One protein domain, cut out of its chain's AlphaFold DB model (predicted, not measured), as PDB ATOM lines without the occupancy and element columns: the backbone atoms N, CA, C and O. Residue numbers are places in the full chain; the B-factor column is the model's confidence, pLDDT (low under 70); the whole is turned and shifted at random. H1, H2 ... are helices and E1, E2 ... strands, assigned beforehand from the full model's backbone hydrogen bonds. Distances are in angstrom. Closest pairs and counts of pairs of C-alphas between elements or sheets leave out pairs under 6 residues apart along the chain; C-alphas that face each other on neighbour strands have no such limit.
ATOM      1  N   SER A  72      -1.738 -59.796 -46.965       97.62
ATOM      2  CA  SER A  72      -2.302 -58.690 -46.185       97.62
ATOM      3  C   SER A  72      -1.247 -57.719 -45.659       97.62
ATOM      4  O   SER A  72      -1.606 -56.768 -44.983       97.62
ATOM      5  N   GLU A  73       0.038 -57.949 -45.907       98.56
ATOM      6  CA  GLU A  73       1.134 -57.158 -45.353       98.56
ATOM      7  C   GLU A  73       1.854 -56.375 -46.456       98.56
ATOM      8  O   GLU A  73       2.074 -56.872 -47.564       98.56
ATOM      9  N   VAL A  74       2.200 -55.123 -46.156       98.81
ATOM     10  CA  VAL A  74       2.871 -54.197 -47.074       98.81
ATOM     11  C   VAL A  74       4.083 -53.597 -46.376       98.81
ATOM     12  O   VAL A  74       3.943 -52.856 -45.404       98.81
ATOM     13  N   ALA A  75       5.272 -53.902 -46.885       98.75
ATOM     14  CA  ALA A  75       6.522 -53.315 -46.433       98.75
ATOM     15  C   ALA A  75       6.737 -51.943 -47.083       98.75
ATOM     16  O   ALA A  75       6.644 -51.819 -48.303       98.75
ATOM     17  N   PHE A  76       7.067 -50.931 -46.286       98.81
ATOM     18  CA  PHE A  76       7.579 -49.636 -46.736       98.81
ATOM     19  C   PHE A  76       9.094 -49.637 -46.554       98.81
ATOM     20  O   PHE A  76       9.567 -49.819 -45.435       98.81
ATOM     21  N   HIS A  77       9.859 -49.482 -47.631       98.62
ATOM     22  CA  HIS A  77      11.301 -49.748 -47.627       98.62
ATOM     23  C   HIS A  77      12.076 -48.816 -48.570       98.62
ATOM     24  O   HIS A  77      11.479 -48.147 -49.417       98.62
ATOM     25  N   ASP A  78      13.400 -48.774 -48.408       98.25
ATOM     26  CA  ASP A  78      14.315 -48.116 -49.347       98.25
ATOM     27  C   ASP A  78      14.572 -49.016 -50.569       98.25
ATOM     28  O   ASP A  78      14.631 -50.244 -50.452       98.25
ATOM     29  N   ASP A  79      14.680 -48.424 -51.757       96.50
ATOM     30  CA  ASP A  79      14.818 -49.156 -53.018       96.50
ATOM     31  C   ASP A  79      16.261 -49.395 -53.486       96.50
ATOM     32  O   ASP A  79      16.479 -50.104 -54.475       96.50
ATOM     33  N   ARG A  80      17.237 -48.844 -52.758       95.06
ATOM     34  CA  ARG A  80      18.674 -49.073 -52.941       95.06
ATOM     35  C   ARG A  80      19.258 -49.844 -51.767       95.06
ATOM     36  O   ARG A  80      19.990 -50.807 -51.977       95.06
ATOM     37  N   TYR A  81      18.883 -49.471 -50.549       96.50
ATOM     38  CA  TYR A  81      19.329 -50.107 -49.315       96.50
ATOM     39  C   TYR A  81      18.277 -51.104 -48.826       96.50
ATOM     40  O   TYR A  81      17.547 -50.853 -47.872       96.50
ATOM     41  N   MET A  82      18.199 -52.258 -49.489       96.69
ATOM     42  CA  MET A  82      17.104 -53.230 -49.332       96.69
ATOM     43  C   MET A  82      16.916 -53.797 -47.909       96.69
ATOM     44  O   MET A  82      15.842 -54.305 -47.590       96.69
ATOM     45  N   GLY A  83      17.926 -53.693 -47.038       96.56
ATOM     46  CA  GLY A  83      17.807 -54.044 -45.615       96.56
ATOM     47  C   GLY A  83      16.993 -53.039 -44.789       96.56
ATOM     48  O   GLY A  83      16.510 -53.357 -43.702       96.56
ATOM     49  N   VAL A  84      16.792 -51.822 -45.303       97.94
ATOM     50  CA  VAL A  84      16.099 -50.729 -44.616       97.94
ATOM     51  C   VAL A  84      14.596 -50.823 -44.878       97.94
ATOM     52  O   VAL A  84      14.069 -50.324 -45.872       97.94
ATOM     53  N   ILE A  85      13.892 -51.458 -43.942       98.31
ATOM     54  CA  ILE A  85      12.430 -51.583 -43.939       98.31
ATOM     55  C   ILE A  85      11.870 -50.659 -42.855       98.31
ATOM     56  O   ILE A  85      12.017 -50.926 -41.666       98.31
ATOM     57  N   TYR A  86      11.220 -49.566 -43.247       97.94
ATOM     58  CA  TYR A  86      10.668 -48.569 -42.327       97.94
ATOM     59  C   TYR A  86       9.484 -49.105 -41.521       97.94
ATOM     60  O   TYR A  86       9.343 -48.794 -40.337       97.94
ATOM     61  N   GLU A  87       8.650 -49.930 -42.152       98.31
ATOM     62  CA  GLU A  87       7.473 -50.543 -41.543       98.31
ATOM     63  C   GLU A  87       6.987 -51.730 -42.377       98.31
ATOM     64  O   GLU A  87       7.135 -51.729 -43.597       98.31
ATOM     65  N   VAL A  88       6.333 -52.696 -41.730       98.50
ATOM     66  CA  VAL A  88       5.448 -53.662 -42.391       98.50
ATOM     67  C   VAL A  88       4.034 -53.437 -41.860       98.50
ATOM     68  O   VAL A  88       3.737 -53.742 -40.709       98.50
ATOM     69  N   MET A  89       3.172 -52.844 -42.683       98.38
ATOM     70  CA  MET A  89       1.793 -52.515 -42.325       98.38
ATOM     71  C   MET A  89       0.868 -53.679 -42.674       98.38
ATOM     72  O   MET A  89       0.930 -54.206 -43.784       98.38
ATOM     73  N   ARG A  90      -0.055 -54.022 -41.771       98.25
ATOM     74  CA  ARG A  90      -1.133 -54.976 -42.053       98.25
ATOM     75  C   ARG A  90      -2.374 -54.251 -42.570       98.25
ATOM     76  O   ARG A  90      -2.883 -53.334 -41.932       98.25
ATOM     77  N   LEU A  91      -2.868 -54.684 -43.721       97.44
ATOM     78  CA  LEU A  91      -4.118 -54.231 -44.313       97.44
ATOM     79  C   LEU A  91      -5.309 -54.852 -43.572       97.44
ATOM     80  O   LEU A  91      -5.281 -56.049 -43.271       97.44
ATOM     81  N   PRO A  92      -6.362 -54.068 -43.290       94.62
ATOM     82  CA  PRO A  92      -7.562 -54.582 -42.654       94.62
ATOM     83  C   PRO A  92      -8.430 -55.377 -43.639       94.62
ATOM     84  O   PRO A  92      -8.403 -55.161 -44.857       94.62
ATOM     85  N   GLY A  93      -9.267 -56.249 -43.072       92.19
ATOM     86  CA  GLY A  93     -10.256 -57.033 -43.806       92.19
ATOM     87  C   GLY A  93      -9.661 -58.181 -44.625       92.19
ATOM     88  O   GLY A  93      -8.490 -58.535 -44.493       92.19
ATOM     89  N   ASN A  94     -10.500 -58.779 -45.473       91.19
ATOM     90  CA  ASN A  94     -10.061 -59.805 -46.412       91.19
ATOM     91  C   ASN A  94      -9.268 -59.163 -47.562       91.19
ATOM     92  O   ASN A  94      -9.680 -58.141 -48.118       91.19
ATOM     93  N   VAL A  95      -8.135 -59.759 -47.935       92.50
ATOM     94  CA  VAL A  95      -7.251 -59.218 -48.972       92.50
ATOM     95  C   VAL A  95      -7.082 -60.245 -50.090       92.50
ATOM     96  O   VAL A  95      -6.392 -61.250 -49.928       92.50
ATOM     97  N   GLY A  96      -7.719 -59.989 -51.236       91.81
ATOM     98  CA  GLY A  96      -7.668 -60.848 -52.426       91.81
ATOM     99  C   GLY A  96      -6.380 -60.691 -53.245       91.81
ATOM    100  O   GLY A  96      -5.398 -60.110 -52.784       91.81
ATOM    101  N   GLU A  97      -6.363 -61.197 -54.482       87.62
ATOM    102  CA  GLU A  97      -5.227 -61.000 -55.406       87.62
ATOM    103  C   GLU A  97      -5.012 -59.509 -55.721       87.62
ATOM    104  O   GLU A  97      -3.890 -59.008 -55.653       87.62
ATOM    105  N   GLY A  98      -6.096 -58.766 -55.961       90.94
ATOM    106  CA  GLY A  98      -6.083 -57.308 -56.082       90.94
ATOM    107  C   GLY A  98      -6.434 -56.603 -54.770       90.94
ATOM    108  O   GLY A  98      -7.226 -57.109 -53.977       90.94
ATOM    109  N   LEU A  99      -5.870 -55.409 -54.564       94.25
ATOM    110  CA  LEU A  99      -6.294 -54.508 -53.489       94.25
ATOM    111  C   LEU A  99      -7.590 -53.783 -53.868       94.25
ATOM    112  O   LEU A  99      -7.740 -53.336 -55.010       94.25
ATOM    113  N   THR A 100      -8.480 -53.594 -52.894       96.69
ATOM    114  CA  THR A 100      -9.644 -52.708 -53.049       96.69
ATOM    115  C   THR A 100      -9.207 -51.243 -53.156       96.69
ATOM    116  O   THR A 100      -8.089 -50.887 -52.779       96.69
ATOM    117  N   ASN A 101     -10.087 -50.358 -53.634       97.19
ATOM    118  CA  ASN A 101      -9.784 -48.921 -53.703       97.19
ATOM    119  C   ASN A 101      -9.461 -48.330 -52.322       97.19
ATOM    120  O   ASN A 101      -8.529 -47.540 -52.200       97.19
ATOM    121  N   GLN A 102     -10.166 -48.773 -51.277       96.94
ATOM    122  CA  GLN A 102      -9.888 -48.367 -49.899       96.94
ATOM    123  C   GLN A 102      -8.499 -48.834 -49.443       96.94
ATOM    124  O   GLN A 102      -7.722 -48.033 -48.935       96.94
ATOM    125  N   GLN A 103      -8.145 -50.102 -49.673       97.50
ATOM    126  CA  GLN A 103      -6.821 -50.628 -49.317       97.50
ATOM    127  C   GLN A 103      -5.699 -49.915 -50.090       97.50
ATOM    128  O   GLN A 103      -4.671 -49.590 -49.503       97.50
ATOM    129  N   LYS A 104      -5.899 -49.614 -51.383       97.81
ATOM    130  CA  LYS A 104      -4.954 -48.806 -52.177       97.81
ATOM    131  C   LYS A 104      -4.770 -47.413 -51.577       97.81
ATOM    132  O   LYS A 104      -3.636 -46.988 -51.387       97.81
ATOM    133  N   ALA A 105      -5.865 -46.736 -51.225       98.19
ATOM    134  CA  ALA A 105      -5.812 -45.419 -50.594       98.19
ATOM    135  C   ALA A 105      -5.056 -45.452 -49.254       98.19
ATOM    136  O   ALA A 105      -4.243 -44.569 -48.995       98.19
ATOM    137  N   MET A 106      -5.247 -46.498 -48.440       98.25
ATOM    138  CA  MET A 106      -4.497 -46.683 -47.192       98.25
ATOM    139  C   MET A 106      -2.991 -46.842 -47.434       98.25
ATOM    140  O   MET A 106      -2.189 -46.233 -46.726       98.25
ATOM    141  N   VAL A 107      -2.592 -47.635 -48.438       98.44
ATOM    142  CA  VAL A 107      -1.174 -47.800 -48.801       98.44
ATOM    143  C   VAL A 107      -0.570 -46.472 -49.253       98.44
ATOM    144  O   VAL A 107       0.508 -46.117 -48.783       98.44
ATOM    145  N   GLU A 108      -1.260 -45.715 -50.108       98.50
ATOM    146  CA  GLU A 108      -0.769 -44.417 -50.588       98.50
ATOM    147  C   GLU A 108      -0.696 -43.371 -49.471       98.50
ATOM    148  O   GLU A 108       0.308 -42.667 -49.351       98.50
ATOM    149  N   GLN A 109      -1.693 -43.315 -48.583       98.56
ATOM    150  CA  GLN A 109      -1.656 -42.442 -47.409       98.56
ATOM    151  C   GLN A 109      -0.464 -42.780 -46.508       98.56
ATOM    152  O   GLN A 109       0.255 -41.888 -46.050       98.56
ATOM    153  N   ARG A 110      -0.214 -44.073 -46.273       98.56
ATOM    154  CA  ARG A 110       0.902 -44.505 -45.433       98.56
ATOM    155  C   ARG A 110       2.258 -44.264 -46.097       98.56
ATOM    156  O   ARG A 110       3.207 -43.869 -45.420       98.56
ATOM    157  N   LYS A 111       2.340 -44.400 -47.420       98.62
ATOM    158  CA  LYS A 111       3.520 -44.018 -48.201       98.62
ATOM    159  C   LYS A 111       3.797 -42.518 -48.097       98.62
ATOM    160  O   LYS A 111       4.938 -42.132 -47.861       98.62
ATOM    161  N   ALA A 112       2.773 -41.674 -48.223       98.69
ATOM    162  CA  ALA A 112       2.905 -40.224 -48.076       98.69
ATOM    163  C   ALA A 112       3.379 -39.829 -46.667       98.69
ATOM    164  O   ALA A 112       4.271 -38.992 -46.532       98.69
ATOM    165  N   PHE A 113       2.854 -40.490 -45.628       98.62
ATOM    166  CA  PHE A 113       3.337 -40.331 -44.254       98.62
ATOM    167  C   PHE A 113       4.845 -40.602 -44.147       98.62
ATOM    168  O   PHE A 113       5.587 -39.742 -43.671       98.62
ATOM    169  N   TRP A 114       5.314 -41.754 -44.637       98.69
ATOM    170  CA  TRP A 114       6.739 -42.102 -44.588       98.69
ATOM    171  C   TRP A 114       7.601 -41.166 -45.426       98.69
ATOM    172  O   TRP A 114       8.675 -40.769 -44.978       98.69
ATOM    173  N   LYS A 115       7.124 -40.749 -46.603       98.75
ATOM    174  CA  LYS A 115       7.836 -39.790 -47.454       98.75
ATOM    175  C   LYS A 115       8.088 -38.478 -46.711       98.75
ATOM    176  O   LYS A 115       9.226 -38.012 -46.660       98.75
ATOM    177  N   ASN A 116       7.044 -37.923 -46.099       98.50
ATOM    178  CA  ASN A 116       7.140 -36.689 -45.325       98.50
ATOM    179  C   ASN A 116       8.040 -36.871 -44.103       98.50
ATOM    180  O   ASN A 116       8.880 -36.017 -43.833       98.50
ATOM    181  N   ARG A 117       7.922 -38.005 -43.402       98.25
ATOM    182  CA  ARG A 117       8.720 -38.265 -42.204       98.25
ATOM    183  C   ARG A 117      10.212 -38.390 -42.501       98.25
ATOM    184  O   ARG A 117      11.014 -37.804 -41.787       98.25
ATOM    185  N   LEU A 118      10.583 -39.103 -43.564       98.56
ATOM    186  CA  LEU A 118      11.981 -39.246 -43.980       98.56
ATOM    187  C   LEU A 118      12.566 -37.912 -44.451       98.56
ATOM    188  O   LEU A 118      13.700 -37.585 -44.113       98.56
ATOM    189  N   SER A 119      11.779 -37.115 -45.182       98.38
ATOM    190  CA  SER A 119      12.198 -35.778 -45.614       98.38
ATOM    191  C   SER A 119      12.404 -34.821 -44.437       98.38
ATOM    192  O   SER A 119      13.341 -34.024 -44.448       98.38
ATOM    193  N   ASP A 120      11.530 -34.880 -43.431       98.31
ATOM    194  CA  ASP A 120      11.646 -34.069 -42.219       98.31
ATOM    195  C   ASP A 120      12.857 -34.478 -41.373       98.31
ATOM    196  O   ASP A 120      13.610 -33.615 -40.926       98.31
ATOM    197  N   LEU A 121      13.085 -35.785 -41.213       98.38
ATOM    198  CA  LEU A 121      14.231 -36.322 -40.484       98.38
ATOM    199  C   LEU A 121      15.564 -35.899 -41.117       98.38
ATOM    200  O   LEU A 121      16.455 -35.426 -40.413       98.38
ATOM    201  N   ASP A 122      15.688 -36.016 -42.440       97.94
ATOM    202  CA  ASP A 122      16.874 -35.567 -43.178       97.94
ATOM    203  C   ASP A 122      17.121 -34.059 -42.978       97.94
ATOM    204  O   ASP A 122      18.219 -33.631 -42.613       97.94
ATOM    205  N   ARG A 123      16.068 -33.239 -43.099       97.94
ATOM    206  CA  ARG A 123      16.141 -31.795 -42.830       97.94
ATOM    207  C   ARG A 123      16.587 -31.496 -41.393       97.94
ATOM    208  O   ARG A 123      17.452 -30.643 -41.200       97.94
ATOM    209  N   LYS A 124      16.011 -32.172 -40.393       98.12
ATOM    210  CA  LYS A 124      16.365 -31.997 -38.973       98.12
ATOM    211  C   LYS A 124      17.826 -32.345 -38.713       98.12
ATOM    212  O   LYS A 124      18.518 -31.558 -38.075       98.12
ATOM    213  N   LEU A 125      18.306 -33.470 -39.242       96.81
ATOM    214  CA  LEU A 125      19.695 -33.897 -39.073       96.81
ATOM    215  C   LEU A 125      20.681 -32.919 -39.724       96.81
ATOM    216  O   LEU A 125      21.670 -32.552 -39.090       96.81
ATOM    217  N   ARG A 126      20.383 -32.414 -40.929       95.81
ATOM    218  CA  ARG A 126      21.200 -31.377 -41.588       95.81
ATOM    219  C   ARG A 126      21.235 -30.062 -40.806       95.81
ATOM    220  O   ARG A 126      22.285 -29.437 -40.708       95.81
ATOM    221  N   ALA A 127      20.108 -29.664 -40.219       97.38
ATOM    222  CA  ALA A 127      19.995 -28.450 -39.412       97.38
ATOM    223  C   ALA A 127      20.464 -28.617 -37.953       97.38
ATOM    224  O   ALA A 127      20.396 -27.656 -37.190       97.38
ATOM    225  N   LYS A 128      20.901 -29.821 -37.544       97.12
ATOM    226  CA  LYS A 128      21.187 -30.176 -36.139       97.12
ATOM    227  C   LYS A 128      20.016 -29.853 -35.191       97.12
ATOM    228  O   LYS A 128      20.221 -29.460 -34.045       97.12
ATOM    229  N   ALA A 129      18.785 -29.998 -35.678       97.81
ATOM    230  CA  ALA A 129      17.576 -29.756 -34.901       97.81
ATOM    231  C   ALA A 129      17.296 -30.914 -33.918       97.81
ATOM    232  O   ALA A 129      17.718 -32.047 -34.173       97.81
ATOM    233  N   PRO A 130      16.551 -30.671 -32.822       97.50
ATOM    234  CA  PRO A 130      16.154 -31.727 -31.895       97.50
ATOM    235  C   PRO A 130      15.365 -32.847 -32.589       97.50
ATOM    236  O   PRO A 130      14.480 -32.585 -33.409       97.50
ATOM    237  N   LEU A 131      15.673 -34.094 -32.227       98.12
ATOM    238  CA  LEU A 131      14.978 -35.293 -32.698       98.12
ATOM    239  C   LEU A 131      14.007 -35.793 -31.630       98.12
ATOM    240  O   LEU A 131      14.388 -35.925 -30.462       98.12
ATOM    241  N   ASP A 132      12.781 -36.115 -32.035       97.31
ATOM    242  CA  ASP A 132      11.835 -36.805 -31.157       97.31
ATOM    243  C   ASP A 132      12.179 -38.311 -31.034       97.31
ATOM    244  O   ASP A 132      13.084 -38.828 -31.696       97.31
ATOM    245  N   GLU A 133      11.476 -39.046 -30.170       97.19
ATOM    246  CA  GLU A 133      11.743 -40.480 -29.972       97.19
ATOM    247  C   GLU A 133      11.494 -41.327 -31.227       97.19
ATOM    248  O   GLU A 133      12.176 -42.329 -31.453       97.19
ATOM    249  N   PHE A 134      10.551 -40.929 -32.077       95.75
ATOM    250  CA  PHE A 134      10.266 -41.651 -33.311       95.75
ATOM    251  C   PHE A 134      11.361 -41.405 -34.361       95.75
ATOM    252  O   PHE A 134      11.776 -42.341 -35.044       95.75
ATOM    253  N   ASP A 135      11.911 -40.189 -34.431       98.00
ATOM    254  CA  ASP A 135      13.097 -39.866 -35.232       98.00
ATOM    255  C   ASP A 135      14.293 -40.730 -34.820       98.00
ATOM    256  O   ASP A 135      14.934 -41.350 -35.672       98.00
ATOM    257  N   LYS A 136      14.552 -40.848 -33.512       97.88
ATOM    258  CA  LYS A 136      15.641 -41.683 -32.977       97.88
ATOM    259  C   LYS A 136      15.477 -43.158 -33.349       97.88
ATOM    260  O   LYS A 136      16.458 -43.807 -33.703       97.88
ATOM    261  N   GLN A 137      14.250 -43.687 -33.332       96.62
ATOM    262  CA  GLN A 137      13.979 -45.066 -33.761       96.62
ATOM    263  C   GLN A 137      14.273 -45.283 -35.250       96.62
ATOM    264  O   GLN A 137      14.822 -46.323 -35.621       96.62
ATOM    265  N   ILE A 138      13.932 -44.317 -36.109       96.94
ATOM    266  CA  ILE A 138      14.240 -44.391 -37.544       96.94
ATOM    267  C   ILE A 138      15.758 -44.350 -37.755       96.94
ATOM    268  O   ILE A 138      16.287 -45.175 -38.499       96.94
ATOM    269  N   VAL A 139      16.457 -43.444 -37.065       98.12
ATOM    270  CA  VAL A 139      17.923 -43.337 -37.108       98.12
ATOM    271  C   VAL A 139      18.583 -44.651 -36.694       98.12
ATOM    272  O   VAL A 139      19.379 -45.190 -37.460       98.12
ATOM    273  N   ALA A 140      18.199 -45.213 -35.545       96.69
ATOM    274  CA  ALA A 140      18.742 -46.480 -35.058       96.69
ATOM    275  C   ALA A 140      18.491 -47.628 -36.048       96.69
ATOM    276  O   ALA A 140      19.370 -48.456 -36.296       96.69
ATOM    277  N   ARG A 141      17.305 -47.660 -36.670       94.81
ATOM    278  CA  ARG A 141      16.984 -48.656 -37.694       94.81
ATOM    279  C   ARG A 141      17.894 -48.534 -38.911       94.81
ATOM    280  O   ARG A 141      18.424 -49.548 -39.351       94.81
ATOM    281  N   ILE A 142      18.093 -47.327 -39.435       96.94
ATOM    282  CA  ILE A 142      18.986 -47.097 -40.578       96.94
ATOM    283  C   ILE A 142      20.429 -47.475 -40.217       96.94
ATOM    284  O   ILE A 142      21.069 -48.211 -40.962       96.94
ATOM    285  N   GLN A 143      20.910 -47.049 -39.046       96.88
ATOM    286  CA  GLN A 143      22.264 -47.345 -38.566       96.88
ATOM    287  C   GLN A 143      22.526 -48.845 -38.396       96.88
ATOM    288  O   GLN A 143      23.642 -49.301 -38.620       96.88
ATOM    289  N   SER A 144      21.498 -49.635 -38.063       94.56
ATOM    290  CA  SER A 144      21.622 -51.098 -38.000       94.56
ATOM    291  C   SER A 144      21.890 -51.758 -39.358       94.56
ATOM    292  O   SER A 144      22.283 -52.920 -39.397       94.56
ATOM    293  N   GLN A 145      21.644 -51.044 -40.462       93.88
ATOM    294  CA  GLN A 145      21.799 -51.544 -41.831       93.88
ATOM    295  C   GLN A 145      22.997 -50.926 -42.563       93.88
ATOM    296  O   GLN A 145      23.404 -51.451 -43.596       93.88
ATOM    297  N   GLY A 146      23.560 -49.827 -42.057       93.88
ATOM    298  CA  GLY A 146      24.713 -49.169 -42.662       93.88
ATOM    299  C   GLY A 146      24.878 -47.719 -42.220       93.88
ATOM    300  O   GLY A 146      24.348 -47.288 -41.196       93.88
ATOM    301  N   ASN A 147      25.634 -46.949 -42.997       96.25
ATOM    302  CA  ASN A 147      25.949 -45.566 -42.666       96.25
ATOM    303  C   ASN A 147      24.724 -44.650 -42.850       96.25
ATOM    304  O   ASN A 147      24.229 -44.454 -43.961       96.25
ATOM    305  N   LEU A 148      24.268 -44.027 -41.760       96.81
ATOM    306  CA  LEU A 148      23.148 -43.080 -41.766       96.81
ATOM    307  C   LEU A 148      23.325 -41.950 -42.789       96.81
ATOM    308  O   LEU A 148      22.358 -41.572 -43.446       96.81
ATOM    309  N   HIS A 149      24.543 -41.426 -42.931       95.44
ATOM    310  CA  HIS A 149      24.836 -40.303 -43.821       95.44
ATOM    311  C   HIS A 149      24.851 -40.687 -45.305       95.44
ATOM    312  O   HIS A 149      24.777 -39.804 -46.149       95.44
ATOM    313  N   GLU A 150      24.901 -41.980 -45.627       95.19
ATOM    314  CA  GLU A 150      24.779 -42.493 -46.998       95.19
ATOM    315  C   GLU A 150      23.339 -42.920 -47.310       95.19
ATOM    316  O   GLU A 150      22.848 -42.734 -48.425       95.19
ATOM    317  N   ILE A 151      22.647 -43.481 -46.314       96.75
ATOM    318  CA  ILE A 151      21.318 -44.072 -46.482       96.75
ATOM    319  C   ILE A 151      20.199 -43.043 -46.369       96.75
ATOM    320  O   ILE A 151      19.207 -43.147 -47.081       96.75
ATOM    321  N   LEU A 152      20.286 -42.081 -45.451       97.62
ATOM    322  CA  LEU A 152      19.177 -41.159 -45.217       97.62
ATOM    323  C   LEU A 152      18.993 -40.111 -46.328       97.62
ATOM    324  O   LEU A 152      17.836 -39.840 -46.670       97.62
ATOM    325  N   PRO A 153      20.053 -39.514 -46.911       96.62
ATOM    326  CA  PRO A 153      19.869 -38.525 -47.967       96.62
ATOM    327  C   PRO A 153      19.058 -39.096 -49.127       96.62
ATOM    328  O   PRO A 153      19.374 -40.162 -49.651       96.62
ATOM    329  N   GLU A 154      17.989 -38.397 -49.512       94.94
ATOM    330  CA  GLU A 154      17.030 -38.810 -50.550       94.94
ATOM    331  C   GLU A 154      16.244 -40.110 -50.266       94.94
ATOM    332  O   GLU A 154      15.513 -40.584 -51.139       94.94
ATOM    333  N   ALA A 155      16.293 -40.660 -49.047       97.88
ATOM    334  CA  ALA A 155      15.495 -41.829 -48.653       97.88
ATOM    335  C   ALA A 155      13.989 -41.633 -48.918       97.88
ATOM    336  O   ALA A 155      13.277 -42.561 -49.297       97.88
ATOM    337  N   SER A 156      13.493 -40.398 -48.779       98.25
ATOM    338  CA  SER A 156      12.107 -40.035 -49.097       98.25
ATOM    339  C   SER A 156      11.759 -40.186 -50.587       98.25
ATOM    340  O   SER A 156      10.599 -40.433 -50.921       98.25
ATOM    341  N   GLN A 157      12.739 -40.060 -51.488       97.50
ATOM    342  CA  GLN A 157      12.566 -40.267 -52.932       97.50
ATOM    343  C   GLN A 157      12.743 -41.733 -53.331       97.50
ATOM    344  O   GLN A 157      12.111 -42.187 -54.282       97.50
ATOM    345  N   ARG A 158      13.540 -42.482 -52.563       97.25
ATOM    346  CA  ARG A 158      13.744 -43.931 -52.709       97.25
ATOM    347  C   ARG A 158      12.672 -44.794 -52.044       97.25
ATOM    348  O   ARG A 158      12.698 -46.017 -52.157       97.25
ATOM    349  N   LEU A 159      11.716 -44.181 -51.347       98.56
ATOM    350  CA  LEU A 159      10.660 -44.895 -50.640       98.56
ATOM    351  C   LEU A 159       9.753 -45.678 -51.602       98.56
ATOM    352  O   LEU A 159       9.053 -45.114 -52.454       98.56
ATOM    353  N   ARG A 160       9.656 -46.986 -51.368       98.31
ATOM    354  CA  ARG A 160       8.742 -47.894 -52.068       98.31
ATOM    355  C   ARG A 160       7.848 -48.654 -51.100       98.31
ATOM    356  O   ARG A 160       8.128 -48.756 -49.909       98.31
ATOM    357  N   SER A 161       6.751 -49.172 -51.643       98.44
ATOM    358  CA  SER A 161       5.885 -50.142 -50.981       98.44
ATOM    359  C   SER A 161       5.956 -51.476 -51.724       98.44
ATOM    360  O   SER A 161       5.881 -51.511 -52.955       98.44
ATOM    361  N   GLN A 162       6.085 -52.574 -50.981       98.38
ATOM    362  CA  GLN A 162       6.103 -53.935 -51.508       98.38
ATOM    363  C   GLN A 162       5.142 -54.798 -50.700       98.38
ATOM    364  O   GLN A 162       5.274 -54.953 -49.489       98.38
ATOM    365  N   ARG A 163       4.156 -55.369 -51.386       97.62
ATOM    366  CA  ARG A 163       3.204 -56.297 -50.784       97.62
ATOM    367  C   ARG A 163       3.834 -57.683 -50.663       97.62
ATOM    368  O   ARG A 163       4.532 -58.112 -51.586       97.62
ATOM    369  N   GLY A 164       3.560 -58.373 -49.562       98.25
ATOM    370  CA  GLY A 164       3.880 -59.787 -49.420       98.25
ATOM    371  C   GLY A 164       3.138 -60.635 -50.453       98.25
ATOM    372  O   GLY A 164       2.024 -60.306 -50.866       98.25
ATOM    373  N   ILE A 165       3.760 -61.722 -50.898       97.62
ATOM    374  CA  ILE A 165       3.158 -62.664 -51.849       97.62
ATOM    375  C   ILE A 165       3.238 -64.107 -51.354       97.62
ATOM    376  O   ILE A 165       3.121 -65.026 -52.161       97.62
TER     377      ILE A 165
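AT A GLANCE: This is residues 72 to 165 of the 345 residues of the protein "Lytic transglycosylase" of Methylotuvimicrobium buryatense (UniProt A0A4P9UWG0). One long helix, H1, runs along the length of the domain and covers one face of a small antiparallel sheet of three short strands, E2, E1 and E3 in that order across it. Near the far end of H1 the chain turns into H2, which stands crosswise to H1 and packs on the sheet at E2, and two short helices, H3 and H4, lead back to the last strand. The printed part has 94 residues, with four named helices and three named strands in the order E1, E2, H1, H2, H3, H4, E3, and the class is mixed, helices and strands. It is compact, with a radius of gyration of the C-alphas of 14.2 A, and has the outline of a rod, 44 by 21 by 21 A.

IN THESE COORDINATES: E1, residues 73 to 78, begins with C-alpha 73 at (1.134, -57.158, -45.353) and is 16.5 A long from first to last C-alpha. E2, residues 85 to 90, is 14.1 A long. H1, residues 101 to 126, measures 37.6 A, from C-alpha 101 at (-9.784, -48.921, -53.703) to C-alpha 126 at (21.200, -31.377, -41.588). H2, residues 133 to 143, is 15.2 A long. H3, residues 148 to 151, and H4, residues 155 to 158, are 5.2 A and 4.9 A long. E3, residues 159 to 163, is 13.6 A long and ends with C-alpha 163 at (3.204, -56.297, -50.784).

HOW THE PARTS SIT: E1 is the inner strand. It forms an antiparallel hairpin with E2, where N 74 and O 89 are 2.8 A apart, within hydrogen-bond range. On its other side E1 is antiparallel to E3, with N 75 and O 162 at 2.8 A. H1 and H2 make two layers with the sheet, helices on one face of it. H1 has a height over the sheet of 8.5 A and lies over E1 and, only just, over E3, on which 3 of its C-alphas fall. It runs only just along the strands, at 29.7 degrees to E1 on the local plane. H1 and H2 are close but not clearly touching, about perpendicular at 84 degrees; their closest C-alphas, those of Leu 121 and Asp 135, are 6.4 A apart. H2 is on the sheet, and its closest C-alpha to E2 is that of Ile 138, 7.3 A from that of Tyr 86. H2 and H3 only just touch, with 3 pairs of C-alphas within 8 A, and only at the corner; the closest are those of Ile 142 and Leu 148, at 5.9 A. H4 touches H1 at residues 114 to 119 of H1 alone, with the C-alphas of Lys 115 and Ser 156 at 4.6 A, and only grazes the sheet. H1 and H3 are apart. In H1 and H2 every O i to N i+4 pair is within hydrogen-bond range; H3 and H4 are too short for such a pair.

THE WHOLE: The two C-alphas farthest apart, those of Gly 96 and Lys 128, are 45.2 A from each other. The printed part has no cut, and none of its links is long. The mean pLDDT of the printed part is 97.0, and no printed residue is under 70.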